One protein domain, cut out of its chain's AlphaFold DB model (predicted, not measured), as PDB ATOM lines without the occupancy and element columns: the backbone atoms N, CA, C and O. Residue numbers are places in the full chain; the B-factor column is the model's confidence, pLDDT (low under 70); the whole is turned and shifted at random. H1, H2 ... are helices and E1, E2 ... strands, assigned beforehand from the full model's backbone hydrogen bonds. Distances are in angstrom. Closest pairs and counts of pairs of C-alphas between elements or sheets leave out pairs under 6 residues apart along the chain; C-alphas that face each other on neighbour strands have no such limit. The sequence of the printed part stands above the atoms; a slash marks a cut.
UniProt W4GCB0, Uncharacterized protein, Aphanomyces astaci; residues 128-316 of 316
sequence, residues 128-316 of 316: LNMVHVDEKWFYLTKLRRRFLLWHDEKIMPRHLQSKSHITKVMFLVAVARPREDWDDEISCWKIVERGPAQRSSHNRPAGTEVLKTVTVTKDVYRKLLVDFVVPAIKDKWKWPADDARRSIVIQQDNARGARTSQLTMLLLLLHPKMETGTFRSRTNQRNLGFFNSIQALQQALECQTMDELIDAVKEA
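AT A GLANCE: This is residues 128 to 316 of the 316 residues of an uncharacterized protein of Aphanomyces astaci (UniProt W4GCB0). A strongly twisted sheet of six strands curls round the long helix H1 on one face; H2 packs over edge strand E6 on that same face, and H4 packs on the opposite face, touched by H3. At one end the tip of the E1 to E2 link, residues 148 to 154, sticks out. The printed part has 189 residues with four named helices and six named strands, in the order E1 E2 E3 E4 H1 E5 H2 E6 H3 H4, class mixed. The sheet, of mixed parallel and antiparallel pairs, runs E4 E3 E2 E1 E5 E6. The whole is only just loose, close to compact, with a radius of gyration of the C-alphas of 19.7 A, and only just elongated, spanning 64 by 42 by 29 A.

HOW THE PARTS SIT: Begin with E1, residues 130 to 139, E2, 168 to 176, E3, 185 to 196, and E4, 209 to 213: a meander, each strand the antiparallel neighbour of the one before. Within hydrogen-bond range are N 171 and O 136 at 2.9 A, N 189 and O 172 at 2.8 A, and N 212 and O 193 at 2.8 A. On the other side of E1 find its parallel neighbour E5, residues 248 to 253, with N 251 and O 131 at 2.7 A. Then comes E6, residues 274 to 279, parallel to E5, with N 277 and O 250 at 2.9 A. E5, H2, residues 261 to 270, and E6 form a strand-helix-strand unit, two parallel strands with a helix between, its crossover right-handed. The sheet curls round H1, residues 218 to 236; their closest C-alphas there in E3 and H1 are those of Ile 186 and Ile 233, 6.5 A apart. H2 is over E6, the closest C-alphas being those of Thr 264 and Thr 276, 5.7 A apart. H4, residues 306 to 315, is on the opposite face from H2, at a height over the sheet of 8.5 A. H3, residues 290 to 298, is on the sheet but over none of its strands; it touches H4 at a steep tilt of 60 degrees, opposite ways, closest at the C-alphas of Gln 298 and Ala 312, 5.4 A. In H2, H3 and H4 every O i to N i+4 pair is within hydrogen-bond range; in H1, 13 of 15 are.

IN THESE COORDINATES: Find C-alpha 130 at (-5.374, 49.600, 32.023); E1 runs 28.4 A from it. E2 spans 25.3 A, E3 33.0 A and H1 25.6 A. H4 ends at C-alpha 315, (-15.687, 40.561, 52.664).

THE WHOLE: The C-alphas of Asp 152 and Leu 269 are the two farthest apart, 66.7 A. The printed part has no cut. The links E1 to E2, E3 to E4 and H1 to E5 are long. Confidence is under 70 at residues 241 to 245 and 253 to 289.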
ATOM      1  N   LEU A 128      -4.486  54.865  33.127       81.62
ATOM      2  CA  LEU A 128      -5.903  54.951  33.471       81.62
ATOM      3  C   LEU A 128      -6.721  53.987  32.618       81.62
ATOM      4  O   LEU A 128      -7.674  53.410  33.120       81.62
ATOM      5  N   ASN A 129      -6.330  53.713  31.377       82.56
ATOM      6  CA  ASN A 129      -7.018  52.756  30.512       82.56
ATOM      7  C   ASN A 129      -6.666  51.277  30.778       82.56
ATOM      8  O   ASN A 129      -7.110  50.413  30.024       82.56
ATOM      9  N   MET A 130      -5.882  50.956  31.814       83.31
ATOM     10  CA  MET A 130      -5.374  49.600  32.023       83.31
ATOM     11  C   MET A 130      -6.120  48.832  33.118       83.31
ATOM     12  O   MET A 130      -6.150  49.229  34.281       83.31
ATOM     13  N   VAL A 131      -6.656  47.669  32.752       85.38
ATOM     14  CA  VAL A 131      -7.221  46.675  33.665       85.38
ATOM     15  C   VAL A 131      -6.212  45.567  33.848       85.38
ATOM     16  O   VAL A 131      -5.874  44.849  32.916       85.38
ATOM     17  N   HIS A 132      -5.761  45.354  35.067       83.75
ATOM     18  CA  HIS A 132      -4.961  44.184  35.357       83.75
ATOM     19  C   HIS A 132      -5.886  42.975  35.592       83.75
ATOM     20  O   HIS A 132      -7.009  43.145  36.065       83.75
ATOM     21  N   VAL A 133      -5.426  41.757  35.292       85.94
ATOM     22  CA  VAL A 133      -6.102  40.472  35.566       85.94
ATOM     23  C   VAL A 133      -5.050  39.409  35.934       85.94
ATOM     24  O   VAL A 133      -3.946  39.418  35.395       85.94
ATOM     25  N   ASP A 134      -5.339  38.561  36.924       85.12
ATOM     26  CA  ASP A 134      -4.376  37.661  37.581       85.12
ATOM     27  C   ASP A 134      -5.120  36.694  38.506       85.12
ATOM     28  O   ASP A 134      -6.157  37.056  39.083       85.12
ATOM     29  N   GLU A 135      -4.562  35.499  38.673       87.56
ATOM     30  CA  GLU A 135      -5.080  34.467  39.561       87.56
ATOM     31  C   GLU A 135      -4.286  34.373  40.868       87.56
ATOM     32  O   GLU A 135      -3.054  34.375  40.896       87.56
ATOM     33  N   LYS A 136      -4.993  34.195  41.987       87.44
ATOM     34  CA  LYS A 136      -4.383  34.062  43.316       87.44
ATOM     35  C   LYS A 136      -4.951  32.862  44.060       87.44
ATOM     36  O   LYS A 136      -6.161  32.672  44.141       87.44
ATOM     37  N   TRP A 137      -4.061  32.072  44.658       90.81
ATOM     38  CA  TRP A 137      -4.432  31.056  45.641       90.81
ATOM     39  C   TRP A 137      -4.516  31.663  47.043       90.81
ATOM     40  O   TRP A 137      -3.504  32.130  47.574       90.81
ATOM     41  N   PHE A 138      -5.685  31.559  47.665       90.69
ATOM     42  CA  PHE A 138      -5.902  31.826  49.085       90.69
ATOM     43  C   PHE A 138      -5.917  30.511  49.854       90.69
ATOM     44  O   PHE A 138      -6.436  29.509  49.369       90.69
ATOM     45  N   TYR A 139      -5.306  30.494  51.035       90.88
ATOM     46  CA  TYR A 139      -5.121  29.286  51.837       90.88
ATOM     47  C   TYR A 139      -5.882  29.427  53.147       90.88
ATOM     48  O   TYR A 139      -5.735  30.443  53.824       90.88
ATOM     49  N   LEU A 140      -6.586  28.368  53.549       89.75
ATOM     50  CA  LEU A 140      -7.339  28.322  54.803       89.75
ATOM     51  C   LEU A 140      -6.447  28.625  56.017       89.75
ATOM     52  O   LEU A 140      -6.836  29.319  56.948       89.75
ATOM     53  N   THR A 141      -5.200  28.141  56.001       86.75
ATOM     54  CA  THR A 141      -4.248  28.397  57.084       86.75
ATOM     55  C   THR A 141      -2.816  28.607  56.601       86.75
ATOM     56  O   THR A 141      -2.395  28.115  55.552       86.75
ATOM     57  N   LYS A 142      -2.030  29.332  57.406       85.50
ATOM     58  CA  LYS A 142      -0.592  29.532  57.182       85.50
ATOM     59  C   LYS A 142       0.183  28.327  57.693       85.50
ATOM     60  O   LYS A 142       0.013  27.914  58.838       85.50
ATOM     61  N   LEU A 143       1.166  27.893  56.907       85.81
ATOM     62  CA  LEU A 143       2.148  26.892  57.334       85.81
ATOM     63  C   LEU A 143       2.892  27.299  58.608       85.81
ATOM     64  O   LEU A 143       3.109  26.484  59.499       85.81
ATOM     65  N   ARG A 144       3.287  28.571  58.699       84.69
ATOM     66  CA  ARG A 144       3.975  29.126  59.862       84.69
ATOM     67  C   ARG A 144       3.217  30.358  60.342       84.69
ATOM     68  O   ARG A 144       3.247  31.391  59.679       84.69
ATOM     69  N   ARG A 145       2.555  30.247  61.497       85.94
ATOM     70  CA  ARG A 145       2.020  31.394  62.250       85.94
ATOM     71  C   ARG A 145       2.977  31.728  63.391       85.94
ATOM     72  O   ARG A 145       3.597  30.826  63.956       85.94
ATOM     73  N   ARG A 146       3.127  33.015  63.681       85.25
ATOM     74  CA  ARG A 146       3.848  33.517  64.852       85.25
ATOM     75  C   ARG A 146       2.796  34.031  65.825       85.25
ATOM     76  O   ARG A 146       1.927  34.776  65.394       85.25
ATOM     77  N   PHE A 147       2.896  33.620  67.079       87.56
ATOM     78  CA  PHE A 147       2.030  34.081  68.158       87.56
ATOM     79  C   PHE A 147       2.884  34.849  69.155       87.56
ATOM     80  O   PHE A 147       4.041  34.484  69.384       87.56
ATOM     81  N   LEU A 148       2.322  35.921  69.695       91.25
ATOM     82  CA  LEU A 148       2.780  36.497  70.947       91.25
ATOM     83  C   LEU A 148       1.943  35.808  72.020       91.25
ATOM     84  O   LEU A 148       0.723  35.887  71.952       91.25
ATOM     85  N   LEU A 149       2.598  35.069  72.908       92.38
ATOM     86  CA  LEU A 149       1.964  34.316  73.987       92.38
ATOM     87  C   LEU A 149       2.574  34.759  75.313       92.38
ATOM     88  O   LEU A 149       3.745  35.163  75.340       92.38
ATOM     89  N   TRP A 150       1.800  34.676  76.390       94.25
ATOM     90  CA  TRP A 150       2.320  34.891  77.738       94.25
ATOM     91  C   TRP A 150       3.268  33.754  78.150       94.25
ATOM     92  O   TRP A 150       3.329  32.702  77.512       94.25
ATOM     93  N   HIS A 151       4.076  33.962  79.193       92.00
ATOM     94  CA  HIS A 151       5.147  33.019  79.548       92.00
ATOM     95  C   HIS A 151       4.641  31.661  80.069       92.00
ATOM     96  O   HIS A 151       5.407  30.700  80.105       92.00
ATOM     97  N   ASP A 152       3.388  31.586  80.514       94.94
ATOM     98  CA  ASP A 152       2.717  30.380  81.012       94.94
ATOM     99  C   ASP A 152       1.784  29.732  79.970       94.94
ATOM    100  O   ASP A 152       1.327  28.602  80.162       94.94
ATOM    101  N   GLU A 153       1.557  30.395  78.835       94.56
ATOM    102  CA  GLU A 153       0.715  29.890  77.760       94.56
ATOM    103  C   GLU A 153       1.444  28.831  76.931       94.56
ATOM    104  O   GLU A 153       2.587  28.986  76.482       94.56
ATOM    105  N   LYS A 154       0.744  27.727  76.664       90.25
ATOM    106  CA  LYS A 154       1.244  26.658  75.797       90.25
ATOM    107  C   LYS A 154       0.750  26.866  74.371       90.25
ATOM    108  O   LYS A 154      -0.429  27.097  74.126       90.25
ATOM    109  N   ILE A 155       1.652  26.702  73.403       89.50
ATOM    110  CA  ILE A 155       1.288  26.694  71.983       89.50
ATOM    111  C   ILE A 155       0.485  25.426  71.689       89.50
ATOM    112  O   ILE A 155       1.015  24.320  71.810       89.50
ATOM    113  N   MET A 156      -0.751  25.583  71.212       85.56
ATOM    114  CA  MET A 156      -1.520  24.459  70.679       85.56
ATOM    115  C   MET A 156      -0.854  23.923  69.402       85.56
ATOM    116  O   MET A 156      -0.644  24.685  68.444       85.56
ATOM    117  N   PRO A 157      -0.490  22.628  69.354       85.88
ATOM    118  CA  PRO A 157       0.148  22.063  68.181       85.88
ATOM    119  C   PRO A 157      -0.860  21.981  67.030       85.88
ATOM    120  O   PRO A 157      -1.970  21.475  67.176       85.88
ATOM    121  N   ARG A 158      -0.471  22.481  65.852       86.88
ATOM    122  CA  ARG A 158      -1.254  22.340  64.616       86.88
ATOM    123  C   ARG A 158      -0.655  21.236  63.764       86.88
ATOM    124  O   ARG A 158       0.406  21.423  63.167       86.88
ATOM    125  N   HIS A 159      -1.339  20.100  63.713       85.19
ATOM    126  CA  HIS A 159      -0.909  18.946  62.938       85.19
ATOM    127  C   HIS A 159      -1.505  18.977  61.533       85.19
ATOM    128  O   HIS A 159      -2.693  19.219  61.341       85.19
ATOM    129  N   LEU A 160      -0.662  18.709  60.541       84.56
ATOM    130  CA  LEU A 160      -1.062  18.503  59.158       84.56
ATOM    131  C   LEU A 160      -0.154  17.428  58.567       84.56
ATOM    132  O   LEU A 160       1.064  17.526  58.693       84.56
ATOM    133  N   GLN A 161      -0.731  16.428  57.902       84.62
ATOM    134  CA  GLN A 161       0.049  15.337  57.305       84.62
ATOM    135  C   GLN A 161       0.978  15.822  56.180       84.62
ATOM    136  O   GLN A 161       2.117  15.381  56.084       84.62
ATOM    137  N   SER A 162       0.511  16.743  55.330       87.44
ATOM    138  CA  SER A 162       1.311  17.324  54.248       87.44
ATOM    139  C   SER A 162       0.868  18.744  53.926       87.44
ATOM    140  O   SER A 162      -0.324  19.037  53.888       87.44
ATOM    141  N   LYS A 163       1.830  19.607  53.580       83.81
ATOM    142  CA  LYS A 163       1.586  20.980  53.104       83.81
ATOM    143  C   LYS A 163       0.685  21.032  51.865       83.81
ATOM    144  O   LYS A 163       0.019  22.036  51.645       83.81
ATOM    145  N   SER A 164       0.673  19.966  51.063       84.81
ATOM    146  CA  SER A 164      -0.189  19.847  49.882       84.81
ATOM    147  C   SER A 164      -1.670  19.684  50.229       84.81
ATOM    148  O   SER A 164      -2.507  19.978  49.384       84.81
ATOM    149  N   HIS A 165      -1.998  19.247  51.451       84.25
ATOM    150  CA  HIS A 165      -3.372  19.026  51.910       84.25
ATOM    151  C   HIS A 165      -4.017  20.272  52.533       84.25
ATOM    152  O   HIS A 165      -5.127  20.183  53.047       84.25
ATOM    153  N   ILE A 166      -3.345  21.431  52.519       88.56
ATOM    154  CA  ILE A 166      -3.973  22.679  52.967       88.56
ATOM    155  C   ILE A 166      -5.074  23.050  51.978       88.56
ATOM    156  O   ILE A 166      -4.792  23.291  50.800       88.56
ATOM    157  N   THR A 167      -6.307  23.138  52.477       89.25
ATOM    158  CA  THR A 167      -7.444  23.669  51.727       89.25
ATOM    159  C   THR A 167      -7.111  25.065  51.222       89.25
ATOM    160  O   THR A 167      -6.657  25.934  51.971       89.25
ATOM    161  N   LYS A 168      -7.312  25.268  49.928       91.44
ATOM    162  CA  LYS A 168      -7.030  26.517  49.230       91.44
ATOM    163  C   LYS A 168      -8.122  26.766  48.211       91.44
ATOM    164  O   LYS A 168      -8.733  25.806  47.763       91.44
ATOM    165  N   VAL A 169      -8.340  28.017  47.836       92.06
ATOM    166  CA  VAL A 169      -9.288  28.428  46.794       92.06
ATOM    167  C   VAL A 169      -8.570  29.368  45.844       92.06
ATOM    168  O   VAL A 169      -7.786  30.208  46.287       92.06
ATOM    169  N   MET A 170      -8.789  29.194  44.543       92.31
ATOM    170  CA  MET A 170      -8.270  30.121  43.547       92.31
ATOM    171  C   MET A 170      -9.317  31.189  43.259       92.31
ATOM    172  O   MET A 170     -10.496  30.872  43.099       92.31
ATOM    173  N   PHE A 171      -8.870  32.431  43.162       91.06
ATOM    174  CA  PHE A 171      -9.678  33.551  42.712       91.06
ATOM    175  C   PHE A 171      -9.042  34.181  41.478       91.06
ATOM    176  O   PHE A 171      -7.820  34.318  41.416       91.06
ATOM    177  N   LEU A 172      -9.881  34.564  40.519       89.56
ATOM    178  CA  LEU A 172      -9.539  35.487  39.445       89.56
ATOM    179  C   LEU A 172      -9.971  36.878  39.888       89.56
ATOM    180  O   LEU A 172     -11.107  37.052  40.319       89.56
ATOM    181  N   VAL A 173      -9.094  37.863  39.768       88.00
ATOM    182  CA  VAL A 173      -9.414  39.234  40.176       88.00
ATOM    183  C   VAL A 173      -9.155  40.192  39.026       88.00
ATOM    184  O   VAL A 173      -8.117  40.096  38.371       88.00
ATOM    185  N   ALA A 174     -10.050  41.148  38.800       88.06
ATOM    186  CA  ALA A 174      -9.867  42.271  37.883       88.06
ATOM    187  C   ALA A 174      -9.876  43.582  38.679       88.06
ATOM    188  O   ALA A 174     -10.772  43.822  39.481       88.06
ATOM    189  N   VAL A 175      -8.849  44.399  38.468       87.00
ATOM    190  CA  VAL A 175      -8.566  45.632  39.220       87.00
ATOM    191  C   VAL A 175      -7.912  46.590  38.242       87.00
ATOM    192  O   VAL A 175      -7.045  46.161  37.472       87.00
ATOM    193  N   ALA A 176      -8.295  47.855  38.285       85.94
ATOM    194  CA  ALA A 176      -7.604  48.927  37.581       85.94
ATOM    195  C   ALA A 176      -7.223  50.034  38.563       85.94
ATOM    196  O   ALA A 176      -7.366  49.883  39.766       85.94
ATOM    197  N   ARG A 177      -6.656  51.131  38.072       83.12
ATOM    198  CA  ARG A 177      -6.224  52.226  38.940       83.12
ATOM    199  C   ARG A 177      -7.440  52.937  39.573       83.12
ATOM    200  O   ARG A 177      -8.323  53.326  38.805       83.12
ATOM    201  N   PRO A 178      -7.468  53.165  40.905       83.00
ATOM    202  CA  PRO A 178      -8.560  53.903  41.543       83.00
ATOM    203  C   PRO A 178      -8.626  55.350  41.038       83.00
ATOM    204  O   PRO A 178      -7.600  55.940  40.676       83.00
ATOM    205  N   ARG A 179      -9.838  55.909  41.002       82.38
ATOM    206  CA  ARG A 179     -10.150  57.274  40.539       82.38
ATOM    207  C   ARG A 179     -11.067  57.953  41.555       82.38
ATOM    208  O   ARG A 179     -11.593  57.291  42.436       82.38
ATOM    209  N   GLU A 180     -11.263  59.261  41.416       74.44
ATOM    210  CA  GLU A 180     -12.007  60.079  42.387       74.44
ATOM    211  C   GLU A 180     -13.408  59.519  42.716       74.44
ATOM    212  O   GLU A 180     -13.747  59.408  43.888       74.44
ATOM    213  N   ASP A 181     -14.142  59.029  41.706       78.44
ATOM    214  CA  ASP A 181     -15.493  58.448  41.853       78.44
ATOM    215  C   ASP A 181     -15.567  56.940  41.520       78.44
ATOM    216  O   ASP A 181     -16.612  56.422  41.071       78.44
ATOM    217  N   TRP A 182     -14.437  56.232  41.624       76.25
ATOM    218  CA  TRP A 182     -14.346  54.827  41.233       76.25
ATOM    219  C   TRP A 182     -13.296  54.054  42.033       76.25
ATOM    220  O   TRP A 182     -12.093  54.312  41.915       76.25
ATOM    221  N   ASP A 183     -13.770  53.060  42.781       72.94
ATOM    222  CA  ASP A 183     -12.918  52.092  43.464       72.94
ATOM    223  C   ASP A 183     -12.118  51.267  42.447       72.94
ATOM    224  O   ASP A 183     -12.556  51.013  41.326       72.94
ATOM    225  N   ASP A 184     -10.916  50.847  42.831       75.31
ATOM    226  CA  ASP A 184      -9.984  50.116  41.972       75.31
ATOM    227  C   ASP A 184     -10.476  48.715  41.584       75.31
ATOM    228  O   ASP A 184     -10.023  48.142  40.584       75.31
ATOM    229  N   GLU A 185     -11.416  48.155  42.347       81.25
ATOM    230  CA  GLU A 185     -11.945  46.817  42.130       81.25
ATOM    231  C   GLU A 185     -13.046  46.761  41.060       81.25
ATOM    232  O   GLU A 185     -14.156  47.279  41.200       81.25
ATOM    233  N   ILE A 186     -12.784  45.975  40.013       83.19
ATOM    234  CA  ILE A 186     -13.820  45.584  39.054       83.19
ATOM    235  C   ILE A 186     -14.578  44.383  39.613       83.19
ATOM    236  O   ILE A 186     -15.800  44.427  39.766       83.19
ATOM    237  N   SER A 187     -13.879  43.289  39.918       85.94
ATOM    238  CA  SER A 187     -14.510  42.134  40.560       85.94
ATOM    239  C   SER A 187     -13.512  41.073  41.016       85.94
ATOM    240  O   SER A 187     -12.372  41.003  40.540       85.94
ATOM    241  N   CYS A 188     -14.021  40.168  41.851       88.44
ATOM    242  CA  CYS A 188     -13.341  38.997  42.378       88.44
ATOM    243  C   CYS A 188     -14.198  37.732  42.155       88.44
ATOM    244  O   CYS A 188     -15.284  37.575  42.720       88.44
ATOM    245  N   TRP A 189     -13.712  36.798  41.332       91.69
ATOM    246  CA  TRP A 189     -14.418  35.563  40.978       91.69
ATOM    247  C   TRP A 189     -13.741  34.335  41.577       91.69
ATOM    248  O   TRP A 189     -12.578  34.042  41.296       91.69
ATOM    249  N   LYS A 190     -14.496  33.561  42.362       93.31
ATOM    250  CA  LYS A 190     -14.054  32.262  42.884       93.31
ATOM    251  C   LYS A 190     -14.045  31.203  41.784       93.31
ATOM    252  O   LYS A 190     -15.027  31.041  41.067       93.31
ATOM    253  N   ILE A 191     -12.968  30.428  41.705       91.56
ATOM    254  CA  ILE A 191     -12.816  29.333  40.741       91.56
ATOM    255  C   ILE A 191     -13.009  28.005  41.483       91.56
ATOM    256  O   ILE A 191     -12.057  27.359  41.938       91.56
ATOM    257  N   VAL A 192     -14.274  27.626  41.650       92.06
ATOM    258  CA  VAL A 192     -14.701  26.412  42.358       92.06
ATOM    259  C   VAL A 192     -15.854  25.735  41.627       92.06
ATOM    260  O   VAL A 192     -16.629  26.388  40.937       92.06
ATOM    261  N   GLU A 193     -15.983  24.430  41.824       90.94
ATOM    262  CA  GLU A 193     -17.075  23.611  41.298       90.94
ATOM    263  C   GLU A 193     -17.765  22.888  42.457       90.94
ATOM    264  O   GLU A 193     -17.099  22.399  43.374       90.94
ATOM    265  N   ARG A 194     -19.099  22.829  42.437       90.38
ATOM    266  CA  ARG A 194     -19.872  22.003  43.370       90.38
ATOM    267  C   ARG A 194     -19.931  20.585  42.828       90.38
ATOM    268  O   ARG A 194     -20.283  20.376  41.674       90.38
ATOM    269  N   GLY A 195     -19.595  19.608  43.660       87.62
ATOM    270  CA  GLY A 195     -19.749  18.211  43.285       87.62
ATOM    271  C   GLY A 195     -19.831  17.293  44.496       87.62
ATOM    272  O   GLY A 195     -19.437  17.678  45.600       87.62
ATOM    273  N   PRO A 196     -20.298  16.051  44.313       88.94
ATOM    274  CA  PRO A 196     -20.430  15.111  45.413       88.94
ATOM    275  C   PRO A 196     -19.056  14.735  45.983       88.94
ATOM    276  O   PRO A 196     -18.061  14.553  45.258       88.94
ATOM    277  N   ALA A 197     -18.989  14.601  47.304       84.50
ATOM    278  CA  ALA A 197     -17.840  14.046  47.996       84.50
ATOM    279  C   ALA A 197     -17.618  12.597  47.532       84.50
ATOM    280  O   ALA A 197     -18.461  11.732  47.739       84.50
ATOM    281  N   GLN A 198     -16.467  12.323  46.910       83.75
ATOM    282  CA  GLN A 198     -16.153  10.986  46.379       83.75
ATOM    283  C   GLN A 198     -15.848   9.957  47.473       83.75
ATOM    284  O   GLN A 198     -15.917   8.758  47.230       83.75
ATOM    285  N   ARG A 199     -15.444  10.417  48.658       82.31
ATOM    286  CA  ARG A 199     -15.065   9.566  49.785       82.31
ATOM    287  C   ARG A 199     -15.750  10.075  51.037       82.31
ATOM    288  O   ARG A 199     -15.799  11.290  51.250       82.31
ATOM    289  N   SER A 200     -16.203   9.148  51.870       82.62
ATOM    290  CA  SER A 200     -16.604   9.451  53.234       82.62
ATOM    291  C   SER A 200     -15.380   9.869  54.049       82.62
ATOM    292  O   SER A 200     -14.286   9.322  53.902       82.62
ATOM    293  N   SER A 201     -15.557  10.854  54.915       82.00
ATOM    294  CA  SER A 201     -14.641  11.150  56.008       82.00
ATOM    295  C   SER A 201     -15.416  11.163  57.320       82.00
ATOM    296  O   SER A 201     -16.643  11.098  57.321       82.00
ATOM    297  N   HIS A 202     -14.698  11.272  58.437       79.62
ATOM    298  CA  HIS A 202     -15.306  11.342  59.766       79.62
ATOM    299  C   HIS A 202     -16.398  12.423  59.872       79.62
ATOM    300  O   HIS A 202     -17.410  12.203  60.522       79.62
ATOM    301  N   ASN A 203     -16.223  13.546  59.166       77.06
ATOM    302  CA  ASN A 203     -17.115  14.704  59.256       77.06
ATOM    303  C   ASN A 203     -18.077  14.836  58.064       77.06
ATOM    304  O   ASN A 203     -18.840  15.794  58.019       77.06
ATOM    305  N   ARG A 204     -18.012  13.947  57.058       80.62
ATOM    306  CA  ARG A 204     -18.914  14.013  55.894       80.62
ATOM    307  C   ARG A 204     -19.096  12.647  55.220       80.62
ATOM    308  O   ARG A 204     -18.092  12.030  54.849       80.62
ATOM    309  N   PRO A 205     -20.330  12.164  55.009       87.12
ATOM    310  CA  PRO A 205     -20.556  10.957  54.224       87.12
ATOM    311  C   PRO A 205     -20.196  11.170  52.743       87.12
ATOM    312  O   PRO A 205     -20.067  12.295  52.255       87.12
ATOM    313  N   ALA A 206     -19.990  10.071  52.014       87.06
ATOM    314  CA  ALA A 206     -19.846  10.139  50.562       87.06
ATOM    315  C   ALA A 206     -21.165  10.631  49.939       87.06
ATOM    316  O   ALA A 206     -22.241  10.301  50.427       87.06
ATOM    317  N   GLY A 207     -21.081  11.426  48.875       85.75
ATOM    318  CA  GLY A 207     -22.250  12.003  48.204       85.75
ATOM    319  C   GLY A 207     -22.674  13.388  48.700       85.75
ATOM    320  O   GLY A 207     -23.383  14.073  47.972       85.75
ATOM    321  N   THR A 208     -22.196  13.859  49.860       86.88
ATOM    322  CA  THR A 208     -22.461  15.238  50.315       86.88
ATOM    323  C   THR A 208     -21.936  16.256  49.302       86.88
ATOM    324  O   THR A 208     -20.821  16.102  48.797       86.88
ATOM    325  N   GLU A 209     -22.719  17.295  49.004       88.12
ATOM    326  CA  GLU A 209     -22.300  18.376  48.109       88.12
ATOM    327  C   GLU A 209     -21.142  19.153  48.744       88.12
ATOM    328  O   GLU A 209     -21.240  19.655  49.861       88.12
ATOM    329  N   VAL A 210     -20.004  19.205  48.052       87.19
ATOM    330  CA  VAL A 210     -18.798  19.871  48.540       87.19
ATOM    331  C   VAL A 210     -18.201  20.695  47.412       87.19
ATOM    332  O   VAL A 210     -18.092  20.239  46.271       87.19
ATOM    333  N   LEU A 211     -17.756  21.904  47.743       90.25
ATOM    334  CA  LEU A 211     -16.976  22.701  46.816       90.25
ATOM    335  C   LEU A 211     -15.589  22.079  46.600       90.25
ATOM    336  O   LEU A 211     -14.892  21.680  47.536       90.25
ATOM    337  N   LYS A 212     -15.153  22.043  45.346       88.00
ATOM    338  CA  LYS A 212     -13.821  21.596  44.940       88.00
ATOM    339  C   LYS A 212     -13.128  22.700  44.165       88.00
ATOM    340  O   LYS A 212     -13.757  23.482  43.457       88.00
ATOM    341  N   THR A 213     -11.811  22.760  44.308       88.00
ATOM    342  CA  THR A 213     -10.995  23.654  43.488       88.00
ATOM    343  C   THR A 213     -10.884  23.115  42.077       88.00
ATOM    344  O   THR A 213     -10.645  21.925  41.876       88.00
ATOM    345  N   VAL A 214     -11.017  24.010  41.104       87.31
ATOM    346  CA  VAL A 214     -10.841  23.673  39.693       87.31
ATOM    347  C   VAL A 214      -9.431  24.064  39.270       87.31
ATOM    348  O   VAL A 214      -8.915  25.126  39.625       87.31
ATOM    349  N   THR A 215      -8.781  23.185  38.513       85.56
ATOM    350  CA  THR A 215      -7.504  23.525  37.883       85.56
ATOM    351  C   THR A 215      -7.786  24.434  36.695       85.56
ATOM    352  O   THR A 215      -8.504  24.042  35.778       85.56
ATOM    353  N   VAL A 216      -7.215  25.638  36.694       83.25
ATOM    354  CA  VAL A 216      -7.387  26.591  35.594       83.25
ATOM    355  C   VAL A 216      -6.609  26.108  34.375       83.25
ATOM    356  O   VAL A 216      -5.387  26.232  34.289       83.25
ATOM    357  N   THR A 217      -7.335  25.509  33.434       85.56
ATOM    358  CA  THR A 217      -6.836  25.233  32.088       85.56
ATOM    359  C   THR A 217      -6.997  26.472  31.213       85.56
ATOM    360  O   THR A 217      -7.701  27.423  31.552       85.56
ATOM    361  N   LYS A 218      -6.358  26.453  30.046       80.94
ATOM    362  CA  LYS A 218      -6.454  27.517  29.043       80.94
ATOM    363  C   LYS A 218      -7.901  27.844  28.650       80.94
ATOM    364  O   LYS A 218      -8.247  29.015  28.529       80.94
ATOM    365  N   ASP A 219      -8.736  26.824  28.470       82.81
ATOM    366  CA  ASP A 219     -10.123  27.002  28.032       82.81
ATOM    367  C   ASP A 219     -11.012  27.525  29.159       82.81
ATOM    368  O   ASP A 219     -11.843  28.400  28.926       82.81
ATOM    369  N   VAL A 220     -10.790  27.050  30.390       85.12
ATOM    370  CA  VAL A 220     -11.461  27.587  31.583       85.12
ATOM    371  C   VAL A 220     -11.099  29.058  31.763       85.12
ATOM    372  O   VAL A 220     -11.990  29.884  31.915       85.12
ATOM    373  N   TYR A 221      -9.815  29.408  31.660       84.56
ATOM    374  CA  TYR A 221      -9.369  30.797  31.763       84.56
ATOM    375  C   TYR A 221      -9.988  31.688  30.678       84.56
ATOM    376  O   TYR A 221     -10.496  32.765  30.972       84.56
ATOM    377  N   ARG A 222     -10.023  31.216  29.424       82.06
ATOM    378  CA  ARG A 222     -10.676  31.930  28.316       82.06
ATOM    379  C   ARG A 222     -12.151  32.204  28.605       82.06
ATOM    380  O   ARG A 222     -12.585  33.335  28.413       82.06
ATOM    381  N   LYS A 223     -12.898  31.193  29.056       86.31
ATOM    382  CA  LYS A 223     -14.311  31.351  29.428       86.31
ATOM    383  C   LYS A 223     -14.474  32.360  30.555       86.31
ATOM    384  O   LYS A 223     -15.284  33.264  30.438       86.31
ATOM    385  N   LEU A 224     -13.633  32.289  31.590       87.56
ATOM    386  CA  LEU A 224     -13.664  33.261  32.683       87.56
ATOM    387  C   LEU A 224     -13.493  34.706  32.186       87.56
ATOM    388  O   LEU A 224     -14.204  35.603  32.632       87.56
ATOM    389  N   LEU A 225     -12.594  34.937  31.227       85.25
ATOM    390  CA  LEU A 225     -12.404  36.268  30.655       85.25
ATOM    391  C   LEU A 225     -13.618  36.755  29.859       85.25
ATOM    392  O   LEU A 225     -14.048  37.889  30.049       85.25
ATOM    393  N   VAL A 226     -14.144  35.916  28.967       85.12
ATOM    394  CA  VAL A 226     -15.235  36.288  28.052       85.12
ATOM    395  C   VAL A 226     -16.569  36.400  28.786       85.12
ATOM    396  O   VAL A 226     -17.296  37.363  28.571       85.12
ATOM    397  N   ASP A 227     -16.863  35.453  29.673       87.44
ATOM    398  CA  ASP A 227     -18.177  35.319  30.301       87.44
ATOM    399  C   ASP A 227     -18.306  36.183  31.564       87.44
ATOM    400  O   ASP A 227     -19.415  36.557  31.938       87.44
ATOM    401  N   PHE A 228     -17.189  36.521  32.226       89.25
ATOM    402  CA  PHE A 228     -17.213  37.252  33.498       89.25
ATOM    403  C   PHE A 228     -16.425  38.561  33.465       89.25
ATOM    404  O   PHE A 228     -16.988  39.618  33.753       89.25
ATOM    405  N   VAL A 229     -15.136  38.526  33.104       88.25
ATOM    406  CA  VAL A 229     -14.270  39.716  33.210       88.25
ATOM    407  C   VAL A 229     -14.713  40.826  32.265       88.25
ATOM    408  O   VAL A 229     -14.880  41.969  32.681       88.25
ATOM    409  N   VAL A 230     -14.914  40.495  30.997       87.06
ATOM    410  CA  VAL A 230     -15.299  41.448  29.957       87.06
ATOM    411  C   VAL A 230     -16.655  42.108  30.244       87.06
ATOM    412  O   VAL A 230     -16.720  43.338  30.187       87.06
ATOM    413  N   PRO A 231     -17.725  41.358  30.581       90.38
ATOM    414  CA  PRO A 231     -18.989  41.956  30.998       90.38
ATOM    415  C   PRO A 231     -18.842  42.869  32.214       90.38
ATOM    416  O   PRO A 231     -19.349  43.984  32.185       90.38
ATOM    417  N   ALA A 232     -18.093  42.451  33.239       90.50
ATOM    418  CA  ALA A 232     -17.905  43.266  34.439       90.50
ATOM    419  C   ALA A 232     -17.125  44.558  34.170       90.50
ATOM    420  O   ALA A 232     -17.448  45.592  34.748       90.50
ATOM    421  N   ILE A 233     -16.131  44.525  33.272       87.75
ATOM    422  CA  ILE A 233     -15.463  45.745  32.807       87.75
ATOM    423  C   ILE A 233     -16.499  46.663  32.161       87.75
ATOM    424  O   ILE A 233     -16.601  47.816  32.546       87.75
ATOM    425  N   LYS A 234     -17.306  46.177  31.217       85.56
ATOM    426  CA  LYS A 234     -18.294  47.027  30.533       85.56
ATOM    427  C   LYS A 234     -19.326  47.648  31.469       85.56
ATOM    428  O   LYS A 234     -19.735  48.776  31.228       85.56
ATOM    429  N   ASP A 235     -19.744  46.900  32.482       88.00
ATOM    430  CA  ASP A 235     -20.744  47.334  33.453       88.00
ATOM    431  C   ASP A 235     -20.189  48.398  34.410       88.00
ATOM    432  O   ASP A 235     -20.804  49.440  34.625       88.00
ATOM    433  N   LYS A 236     -18.983  48.175  34.947       87.38
ATOM    434  CA  LYS A 236     -18.413  49.030  35.998       87.38
ATOM    435  C   LYS A 236     -17.477  50.130  35.506       87.38
ATOM    436  O   LYS A 236     -17.146  51.024  36.284       87.38
ATOM    437  N   TRP A 237     -16.977  50.058  34.274       85.81
ATOM    438  CA  TRP A 237     -15.933  50.967  33.803       85.81
ATOM    439  C   TRP A 237     -16.457  52.382  33.561       85.81
ATOM    440  O   TRP A 237     -17.256  52.620  32.657       85.81
ATOM    441  N   LYS A 238     -15.929  53.351  34.315       82.88
ATOM    442  CA  LYS A 238     -16.251  54.778  34.166       82.88
ATOM    443  C   LYS A 238     -15.082  55.545  33.563       82.88
ATOM    444  O   LYS A 238     -14.104  55.773  34.261       82.88
ATOM    445  N   TRP A 239     -15.146  55.958  32.299       78.56
ATOM    446  CA  TRP A 239     -14.062  56.743  31.688       78.56
ATOM    447  C   TRP A 239     -13.827  58.081  32.414       78.56
ATOM    448  O   TRP A 239     -14.805  58.743  32.758       78.56
ATOM    449  N   PRO A 240     -12.563  58.512  32.610       72.38
ATOM    450  CA  PRO A 240     -12.262  59.903  32.949       72.38
ATOM    451  C   PRO A 240     -12.803  60.837  31.855       72.38
ATOM    452  O   PRO A 240     -12.854  60.435  30.687       72.38
ATOM    453  N   ALA A 241     -13.190  62.062  32.228       63.09
ATOM    454  CA  ALA A 241     -13.981  62.985  31.401       63.09
ATOM    455  C   ALA A 241     -13.398  63.299  30.000       63.09
ATOM    456  O   ALA A 241     -14.157  63.680  29.113       63.09
ATOM    457  N   ASP A 242     -12.111  63.024  29.756       62.59
ATOM    458  CA  ASP A 242     -11.420  63.323  28.494       62.59
ATOM    459  C   ASP A 242     -10.894  62.087  27.726       62.59
ATOM    460  O   ASP A 242     -10.315  62.222  26.648       62.59
ATOM    461  N   ASP A 243     -11.121  60.862  28.223       65.31
ATOM    462  CA  ASP A 243     -10.408  59.653  27.755       65.31
ATOM    463  C   ASP A 243     -11.283  58.589  27.063       65.31
ATOM    464  O   ASP A 243     -10.797  57.522  26.680       65.31
ATOM    465  N   ALA A 244     -12.566  58.873  26.806       62.25
ATOM    466  CA  ALA A 244     -13.534  57.922  26.225       62.25
ATOM    467  C   ALA A 244     -13.197  57.401  24.801       62.25
ATOM    468  O   ALA A 244     -13.909  56.542  24.257       62.25
ATOM    469  N   ARG A 245     -12.129  57.927  24.181       63.09
ATOM    470  CA  ARG A 245     -11.600  57.509  22.870       63.09
ATOM    471  C   ARG A 245     -10.507  56.437  22.959       63.09
ATOM    472  O   ARG A 245     -10.199  55.846  21.927       63.09
ATOM    473  N   ARG A 246      -9.930  56.175  24.139       73.00
ATOM    474  CA  ARG A 246      -8.878  55.157  24.306       73.00
ATOM    475  C   ARG A 246      -9.464  53.745  24.354       73.00
ATOM    476  O   ARG A 246     -10.608  53.539  24.763       73.00
ATOM    477  N   SER A 247      -8.670  52.760  23.943       79.25
ATOM    478  CA  SER A 247      -8.964  51.344  24.169       79.25
ATOM    479  C   SER A 247      -8.586  50.949  25.600       79.25
ATOM    480  O   SER A 247      -7.619  51.460  26.168       79.25
ATOM    481  N   ILE A 248      -9.373  50.057  26.208       82.19
ATOM    482  CA  ILE A 248      -9.065  49.468  27.515       82.19
ATOM    483  C   ILE A 248      -8.041  48.358  27.302       82.19
ATOM    484  O   ILE A 248      -8.294  47.422  26.543       82.19
ATOM    485  N   VAL A 249      -6.916  48.424  28.006       81.38
ATOM    486  CA  VAL A 249      -5.855  47.419  27.928       81.38
ATOM    487  C   VAL A 249      -6.000  46.436  29.084       81.38
ATOM    488  O   VAL A 249      -5.821  46.795  30.242       81.38
ATOM    489  N   ILE A 250      -6.291  45.173  28.784       81.62
ATOM    490  CA  ILE A 250      -6.317  44.087  29.762       81.62
ATOM    491  C   ILE A 250      -4.912  43.494  29.882       81.62
ATOM    492  O   ILE A 250      -4.436  42.793  28.987       81.62
ATOM    493  N   GLN A 251      -4.250  43.748  31.005       79.94
ATOM    494  CA  GLN A 251      -2.939  43.210  31.334       79.94
ATOM    495  C   GLN A 251      -3.045  41.863  32.054       79.94
ATOM    496  O   GLN A 251      -3.708  41.753  33.083       79.94
ATOM    497  N   GLN A 252      -2.302  40.865  31.569       77.56
ATOM    498  CA  GLN A 252      -2.244  39.510  32.139       77.56
ATOM    499  C   GLN A 252      -0.801  38.997  32.263       77.56
ATOM    500  O   GLN A 252       0.104  39.478  31.568       77.56
ATOM    501  N   ASP A 253      -0.563  38.009  33.135       68.50
ATOM    502  CA  ASP A 253       0.735  37.320  33.196       68.50
ATOM    503  C   ASP A 253       0.934  36.388  31.987       68.50
ATOM    504  O   ASP A 253      -0.006  35.835  31.418       68.50
ATOM    505  N   ASN A 254       2.188  36.167  31.592       62.78
ATOM    506  CA  ASN A 254       2.580  35.318  30.463       62.78
ATOM    507  C   ASN A 254       2.550  33.812  30.815       62.78
ATOM    508  O   ASN A 254       3.419  33.020  30.414       62.78
ATOM    509  N   ALA A 255       1.546  33.397  31.591       55.84
ATOM    510  CA  ALA A 255       1.279  31.997  31.876       55.84
ATOM    511  C   ALA A 255       0.925  31.257  30.573       55.84
ATOM    512  O   ALA A 255       0.334  31.817  29.649       55.84
ATOM    513  N   ARG A 256       1.280  29.967  30.468       51.47
ATOM    514  CA  ARG A 256       1.047  29.166  29.243       51.47
ATOM    515  C   ARG A 256      -0.429  29.151  28.803       51.47
ATOM    516  O   ARG A 256      -0.682  29.019  27.610       51.47
ATOM    517  N   GLY A 257      -1.374  29.318  29.734       48.28
ATOM    518  CA  GLY A 257      -2.811  29.438  29.453       48.28
ATOM    519  C   GLY A 257      -3.238  30.790  28.859       48.28
ATOM    520  O   GLY A 257      -4.128  30.818  28.017       48.28
ATOM    521  N   ALA A 258      -2.556  31.887  29.198       48.88
ATOM    522  CA  ALA A 258      -2.859  33.239  28.711       48.88
ATOM    523  C   ALA A 258      -2.269  33.536  27.316       48.88
ATOM    524  O   ALA A 258      -2.584  34.538  26.681       48.88
ATOM    525  N   ARG A 259      -1.414  32.645  26.797       49.44
ATOM    526  CA  ARG A 259      -0.569  32.869  25.614       49.44
ATOM    527  C   ARG A 259      -1.263  32.746  24.252       49.44
ATOM    528  O   ARG A 259      -0.641  32.295  23.291       49.44
ATOM    529  N   THR A 260      -2.543  33.091  24.136       51.25
ATOM    530  CA  THR A 260      -3.252  32.892  22.861       51.25
ATOM    531  C   THR A 260      -3.452  34.185  22.102       51.25
ATOM    532  O   THR A 260      -4.312  34.976  22.460       51.25
ATOM    533  N   SER A 261      -2.764  34.304  20.967       51.66
ATOM    534  CA  SER A 261      -3.101  35.231  19.879       51.66
ATOM    535  C   SER A 261      -4.591  35.186  19.503       51.66
ATOM    536  O   SER A 261      -5.189  36.210  19.202       51.66
ATOM    537  N   GLN A 262      -5.228  34.013  19.601       53.19
ATOM    538  CA  GLN A 262      -6.672  33.856  19.388       53.19
ATOM    539  C   GLN A 262      -7.534  34.563  20.440       53.19
ATOM    540  O   GLN A 262      -8.653  34.936  20.123       53.19
ATOM    541  N   LEU A 263      -7.063  34.708  21.685       57.66
ATOM    542  CA  LEU A 263      -7.831  35.379  22.734       57.66
ATOM    543  C   LEU A 263      -7.864  36.883  22.467       57.66
ATOM    544  O   LEU A 263      -8.933  37.474  22.496       57.66
ATOM    545  N   THR A 264      -6.714  37.460  22.117       57.38
ATOM    546  CA  THR A 264      -6.588  38.848  21.658       57.38
ATOM    547  C   THR A 264      -7.463  39.107  20.435       57.38
ATOM    548  O   THR A 264      -8.234  40.058  20.430       57.38
ATOM    549  N   MET A 265      -7.422  38.215  19.438       51.75
ATOM    550  CA  MET A 265      -8.256  38.311  18.234       51.75
ATOM    551  C   MET A 265      -9.755  38.184  18.529       51.75
ATOM    552  O   MET A 265     -10.537  38.959  17.997       51.75
ATOM    553  N   LEU A 266     -10.172  37.238  19.378       57.47
ATOM    554  CA  LEU A 266     -11.576  37.073  19.769       57.47
ATOM    555  C   LEU A 266     -12.076  38.283  20.567       57.47
ATOM    556  O   LEU A 266     -13.190  38.742  20.341       57.47
ATOM    557  N   LEU A 267     -11.249  38.812  21.473       60.78
ATOM    558  CA  LEU A 267     -11.586  39.994  22.260       60.78
ATOM    559  C   LEU A 267     -11.745  41.225  21.364       60.78
ATOM    560  O   LEU A 267     -12.738  41.925  21.495       60.78
ATOM    561  N   LEU A 268     -10.816  41.441  20.425       56.28
ATOM    562  CA  LEU A 268     -10.871  42.530  19.447       56.28
ATOM    563  C   LEU A 268     -12.077  42.403  18.504       56.28
ATOM    564  O   LEU A 268     -12.724  43.403  18.202       56.28
ATOM    565  N   LEU A 269     -12.402  41.182  18.064       53.66
ATOM    566  CA  LEU A 269     -13.509  40.917  17.139       53.66
ATOM    567  C   LEU A 269     -14.877  41.073  17.813       53.66
ATOM    568  O   LEU A 269     -15.805  41.595  17.206       53.66
ATOM    569  N   LEU A 270     -15.004  40.655  19.075       58.72
ATOM    570  CA  LEU A 270     -16.230  40.851  19.849       58.72
ATOM    571  C   LEU A 270     -16.332  42.281  20.396       58.72
ATOM    572  O   LEU A 270     -17.436  42.818  20.522       58.72
ATOM    573  N   HIS A 271     -15.204  42.902  20.755       65.81
ATOM    574  CA  HIS A 271     -15.136  44.158  21.502       65.81
ATOM    575  C   HIS A 271     -13.990  45.068  21.013       65.81
ATOM    576  O   HIS A 271     -12.914  45.097  21.614       65.81
ATOM    577  N   PRO A 272     -14.234  45.912  19.997       57.94
ATOM    578  CA  PRO A 272     -13.188  46.692  19.325       57.94
ATOM    579  C   PRO A 272     -12.537  47.786  20.189       57.94
ATOM    580  O   PRO A 272     -11.532  48.361  19.788       57.94
ATOM    581  N   LYS A 273     -13.083  48.084  21.378       63.19
ATOM    582  CA  LYS A 273     -12.494  49.022  22.354       63.19
ATOM    583  C   LYS A 273     -11.628  48.340  23.424       63.19
ATOM    584  O   LYS A 273     -11.256  49.000  24.388       63.19
ATOM    585  N   MET A 274     -11.349  47.040  23.312       60.94
ATOM    586  CA  MET A 274     -10.523  46.303  24.272       60.94
ATOM    587  C   MET A 274      -9.321  45.645  23.599       60.94
ATOM    588  O   MET A 274      -9.452  44.943  22.602       60.94
ATOM    589  N   GLU A 275      -8.156  45.822  24.209       61.03
ATOM    590  CA  GLU A 275      -6.887  45.237  23.794       61.03
ATOM    591  C   GLU A 275      -6.318  44.380  24.926       61.03
ATOM    592  O   GLU A 275      -6.556  44.646  26.100       61.03
ATOM    593  N   THR A 276      -5.555  43.335  24.605       55.28
ATOM    594  CA  THR A 276      -4.874  42.518  25.626       55.28
ATOM    595  C   THR A 276      -3.371  42.724  25.551       55.28
ATOM    596  O   THR A 276      -2.775  42.472  24.502       55.28
ATOM    597  N   GLY A 277      -2.751  43.080  26.674       56.66
ATOM    598  CA  GLY A 277      -1.302  43.137  26.834       56.66
ATOM    599  C   GLY A 277      -0.782  41.956  27.657       56.66
ATOM    600  O   GLY A 277      -1.261  41.685  28.758       56.66
ATOM    601  N   THR A 278       0.231  41.245  27.156       54.31
ATOM    602  CA  THR A 278       0.922  40.190  27.925       54.31
ATOM    603  C   THR A 278       2.201  40.709  28.564       54.31
ATOM    604  O   THR A 278       3.051  41.277  27.879       54.31
ATOM    605  N   PHE A 279       2.394  40.432  29.855       52.31
ATOM    606  CA  PHE A 279       3.534  40.940  30.612       52.31
ATOM    607  C   PHE A 279       4.668  39.923  30.793       52.31
ATOM    608  O   PHE A 279       4.445  38.754  31.100       52.31
ATOM    609  N   ARG A 280       5.932  40.364  30.706       49.53
ATOM    610  CA  ARG A 280       7.120  39.540  31.016       49.53
ATOM    611  C   ARG A 280       7.602  39.708  32.470       49.53
ATOM    612  O   ARG A 280       8.757  40.035  32.719       49.53
ATOM    613  N   SER A 281       6.751  39.358  33.438       43.41
ATOM    614  CA  SER A 281       7.024  39.182  34.887       43.41
ATOM    615  C   SER A 281       7.628  40.354  35.707       43.41
ATOM    616  O   SER A 281       8.585  41.012  35.308       43.41
ATOM    617  N   ARG A 282       7.154  40.446  36.965       43.41
ATOM    618  CA  ARG A 282       7.583  41.253  38.143       43.41
ATOM    619  C   ARG A 282       7.130  42.707  38.312       43.41
ATOM    620  O   ARG A 282       7.286  43.195  39.426       43.41
ATOM    621  N   THR A 283       6.532  43.362  37.331       48.53
ATOM    622  CA  THR A 283       6.054  44.758  37.487       48.53
ATOM    623  C   THR A 283       4.532  44.891  37.488       48.53
ATOM    624  O   THR A 283       4.018  46.000  37.502       48.53
ATOM    625  N   ASN A 284       3.789  43.779  37.561       53.22
ATOM    626  CA  ASN A 284       2.362  43.826  37.889       53.22
ATOM    627  C   ASN A 284       2.222  44.379  39.322       53.22
ATOM    628  O   ASN A 284       2.595  43.683  40.272       53.22
ATOM    629  N   GLN A 285       1.660  45.586  39.480       49.44
ATOM    630  CA  GLN A 285       1.335  46.223  40.776       49.44
ATOM    631  C   GLN A 285       0.623  45.258  41.754       49.44
ATOM    632  O   GLN A 285       0.815  45.312  42.970       49.44
ATOM    633  N   ARG A 286      -0.114  44.285  41.207       53.12
ATOM    634  CA  ARG A 286      -0.862  43.224  41.903       53.12
ATOM    635  C   ARG A 286      -0.079  42.346  42.857       53.12
ATOM    636  O   ARG A 286      -0.593  41.972  43.907       53.12
ATOM    637  N   ASN A 287       1.151  41.984  42.496       52.97
ATOM    638  CA  ASN A 287       1.910  41.007  43.275       52.97
ATOM    639  C   ASN A 287       2.526  41.601  44.550       52.97
ATOM    640  O   ASN A 287       3.055  40.847  45.370       52.97
ATOM    641  N   LEU A 288       2.449  42.925  44.749       55.22
ATOM    642  CA  LEU A 288       3.041  43.579  45.916       55.22
ATOM    643  C   LEU A 288       2.024  44.117  46.935       55.22
ATOM    644  O   LEU A 288       2.302  43.999  48.127       55.22
ATOM    645  N   GLY A 289       0.871  44.649  46.511       67.44
ATOM    646  CA  GLY A 289      -0.084  45.323  47.409       67.44
ATOM    647  C   GLY A 289      -1.417  44.594  47.583       67.44
ATOM    648  O   GLY A 289      -1.633  43.948  48.603       67.44
ATOM    649  N   PHE A 290      -2.277  44.664  46.563       78.56
ATOM    650  CA  PHE A 290      -3.698  44.285  46.632       78.56
ATOM    651  C   PHE A 290      -3.959  42.853  47.128       78.56
ATOM    652  O   PHE A 290      -4.659  42.621  48.107       78.56
ATOM    653  N   PHE A 291      -3.329  41.840  46.528       82.56
ATOM    654  CA  PHE A 291      -3.544  40.474  47.014       82.56
ATOM    655  C   PHE A 291      -2.962  40.229  48.406       82.56
ATOM    656  O   PHE A 291      -3.396  39.310  49.095       82.56
ATOM    657  N   ASN A 292      -1.940  40.993  48.797       82.06
ATOM    658  CA  ASN A 292      -1.352  40.864  50.122       82.06
ATOM    659  C   ASN A 292      -2.248  41.512  51.186       82.06
ATOM    660  O   ASN A 292      -2.263  40.994  52.301       82.06
ATOM    661  N   SER A 293      -3.009  42.566  50.859       86.62
ATOM    662  CA  SER A 293      -3.997  43.162  51.771       86.62
ATOM    663  C   SER A 293      -5.196  42.241  51.982       86.62
ATOM    664  O   SER A 293      -5.440  41.876  53.130       86.62
ATOM    665  N   ILE A 294      -5.837  41.745  50.914       87.81
ATOM    666  CA  ILE A 294      -6.944  40.769  51.035       87.81
ATOM    667  C   ILE A 294      -6.480  39.552  51.832       87.81
ATOM    668  O   ILE A 294      -7.128  39.101  52.772       87.81
ATOM    669  N   GLN A 295      -5.298  39.025  51.500       87.31
ATOM    670  CA  GLN A 295      -4.759  37.872  52.203       87.31
ATOM    671  C   GLN A 295      -4.472  38.178  53.682       87.31
ATOM    672  O   GLN A 295      -4.626  37.285  54.510       87.31
ATOM    673  N   ALA A 296      -4.049  39.393  54.036       87.69
ATOM    674  CA  ALA A 296      -3.835  39.778  55.428       87.69
ATOM    675  C   ALA A 296      -5.154  39.860  56.212       87.69
ATOM    676  O   ALA A 296      -5.205  39.339  57.326       87.69
ATOM    677  N   LEU A 297      -6.200  40.439  55.613       89.69
ATOM    678  CA  LEU A 297      -7.543  40.548  56.192       89.69
ATOM    679  C   LEU A 297      -8.190  39.170  56.368       89.69
ATOM    680  O   LEU A 297      -8.535  38.788  57.483       89.69
ATOM    681  N   GLN A 298      -8.203  38.356  55.310       90.19
ATOM    682  CA  GLN A 298      -8.687  36.973  55.349       90.19
ATOM    683  C   GLN A 298      -8.012  36.154  56.460       90.19
ATOM    684  O   GLN A 298      -8.631  35.296  57.079       90.19
ATOM    685  N   GLN A 299      -6.727  36.396  56.722       86.31
ATOM    686  CA  GLN A 299      -5.957  35.660  57.728       86.31
ATOM    687  C   GLN A 299      -6.176  36.128  59.166       86.31
ATOM    688  O   GLN A 299      -5.693  35.444  60.075       86.31
ATOM    689  N   ALA A 300      -6.826  37.275  59.365       85.38
ATOM    690  CA  ALA A 300      -7.308  37.700  60.672       85.38
ATOM    691  C   ALA A 300      -8.565  36.916  61.086       85.38
ATOM    692  O   ALA A 300      -8.804  36.752  62.279       85.38
ATOM    693  N   LEU A 301      -9.310  36.383  60.113       85.88
ATOM    694  CA  LEU A 301     -10.495  35.558  60.328       85.88
ATOM    695  C   LEU A 301     -10.124  34.076  60.524       85.88
ATOM    696  O   LEU A 301      -9.178  33.546  59.926       85.88
ATOM    697  N   GLU A 302     -10.879  33.384  61.377       79.12
ATOM    698  CA  GLU A 302     -10.729  31.945  61.609       79.12
ATOM    699  C   GLU A 302     -11.685  31.137  60.729       79.12
ATOM    700  O   GLU A 302     -12.753  30.725  61.162       79.12
ATOM    701  N   CYS A 303     -11.279  30.875  59.487       85.94
ATOM    702  CA  CYS A 303     -12.024  29.992  58.588       85.94
ATOM    703  C   CYS A 303     -11.721  28.509  58.886       85.94
ATOM    704  O   CYS A 303     -10.554  28.101  58.939       85.94
ATOM    705  N   GLN A 304     -12.761  27.685  58.984       85.56
ATOM    706  CA  GLN A 304     -12.708  26.226  59.136       85.56
ATOM    707  C   GLN A 304     -13.131  25.493  57.858       85.56
ATOM    708  O   GLN A 304     -12.659  24.384  57.583       85.56
ATOM    709  N   THR A 305     -13.991  26.113  57.051       87.94
ATOM    710  CA  THR A 305     -14.528  25.530  55.816       87.94
ATOM    711  C   THR A 305     -14.080  26.297  54.575       87.94
ATOM    712  O   THR A 305     -13.518  27.392  54.642       87.94
ATOM    713  N   MET A 306     -14.270  25.685  53.403       89.31
ATOM    714  CA  MET A 306     -13.940  26.355  52.147       89.31
ATOM    715  C   MET A 306     -14.941  27.467  51.811       89.31
ATOM    716  O   MET A 306     -14.541  28.451  51.198       89.31
ATOM    717  N   ASP A 307     -16.197  27.325  52.235       90.56
ATOM    718  CA  ASP A 307     -17.227  28.360  52.120       90.56
ATOM    719  C   ASP A 307     -16.875  29.580  52.976       90.56
ATOM    720  O   ASP A 307     -16.759  30.673  52.434       90.56
ATOM    721  N   GLU A 308     -16.528  29.385  54.253       91.50
ATOM    722  CA  GLU A 308     -16.059  30.481  55.118       91.50
ATOM    723  C   GLU A 308     -14.809  31.171  54.565       91.50
ATOM    724  O   GLU A 308     -14.664  32.383  54.681       91.50
ATOM    725  N   LEU A 309     -13.894  30.415  53.946       92.25
ATOM    726  CA  LEU A 309     -12.734  31.004  53.275       92.25
ATOM    727  C   LEU A 309     -13.154  31.878  52.090       92.25
ATOM    728  O   LEU A 309     -12.529  32.902  51.837       92.25
ATOM    729  N   ILE A 310     -14.166  31.458  51.334       92.62
ATOM    730  CA  ILE A 310     -14.671  32.225  50.199       92.62
ATOM    731  C   ILE A 310     -15.337  33.510  50.677       92.62
ATOM    732  O   ILE A 310     -15.094  34.558  50.083       92.62
ATOM    733  N   ASP A 311     -16.149  33.424  51.723       92.38
ATOM    734  CA  ASP A 311     -16.872  34.568  52.265       92.38
ATOM    735  C   ASP A 311     -15.892  35.573  52.884       92.38
ATOM    736  O   ASP A 311     -15.932  36.748  52.535       92.38
ATOM    737  N   ALA A 312     -14.893  35.093  53.631       92.19
ATOM    738  CA  ALA A 312     -13.811  35.917  54.169       92.19
ATOM    739  C   ALA A 312     -12.980  36.638  53.093       92.19
ATOM    740  O   ALA A 312     -12.450  37.712  53.350       92.19
ATOM    741  N   VAL A 313     -12.814  36.049  51.901       90.62
ATOM    742  CA  VAL A 313     -12.112  36.706  50.778       90.62
ATOM    743  C   VAL A 313     -13.000  37.724  50.067       90.62
ATOM    744  O   VAL A 313     -12.473  38.646  49.466       90.62
ATOM    745  N   LYS A 314     -14.324  37.546  50.086       88.44
ATOM    746  CA  LYS A 314     -15.271  38.489  49.476       88.44
ATOM    747  C   LYS A 314     -15.581  39.687  50.365       88.44
ATOM    748  O   LYS A 314     -15.966  40.725  49.849       88.44
ATOM    749  N   GLU A 315     -15.506  39.498  51.677       89.06
ATOM    750  CA  GLU A 315     -15.687  40.561  52.664       89.06
ATOM    751  C   GLU A 315     -14.443  41.457  52.785       89.06
ATOM    752  O   GLU A 315     -14.566  42.634  53.114       89.06
ATOM    753  N   ALA A 316     -13.260  40.889  52.528       84.75
ATOM    754  CA  ALA A 316     -11.955  41.545  52.614       84.75
ATOM    755  C   ALA A 316     -11.584  42.343  51.360       84.75
ATOM    756  O   ALA A 316     -10.961  43.413  51.549       84.75
TER     757      ALA A 316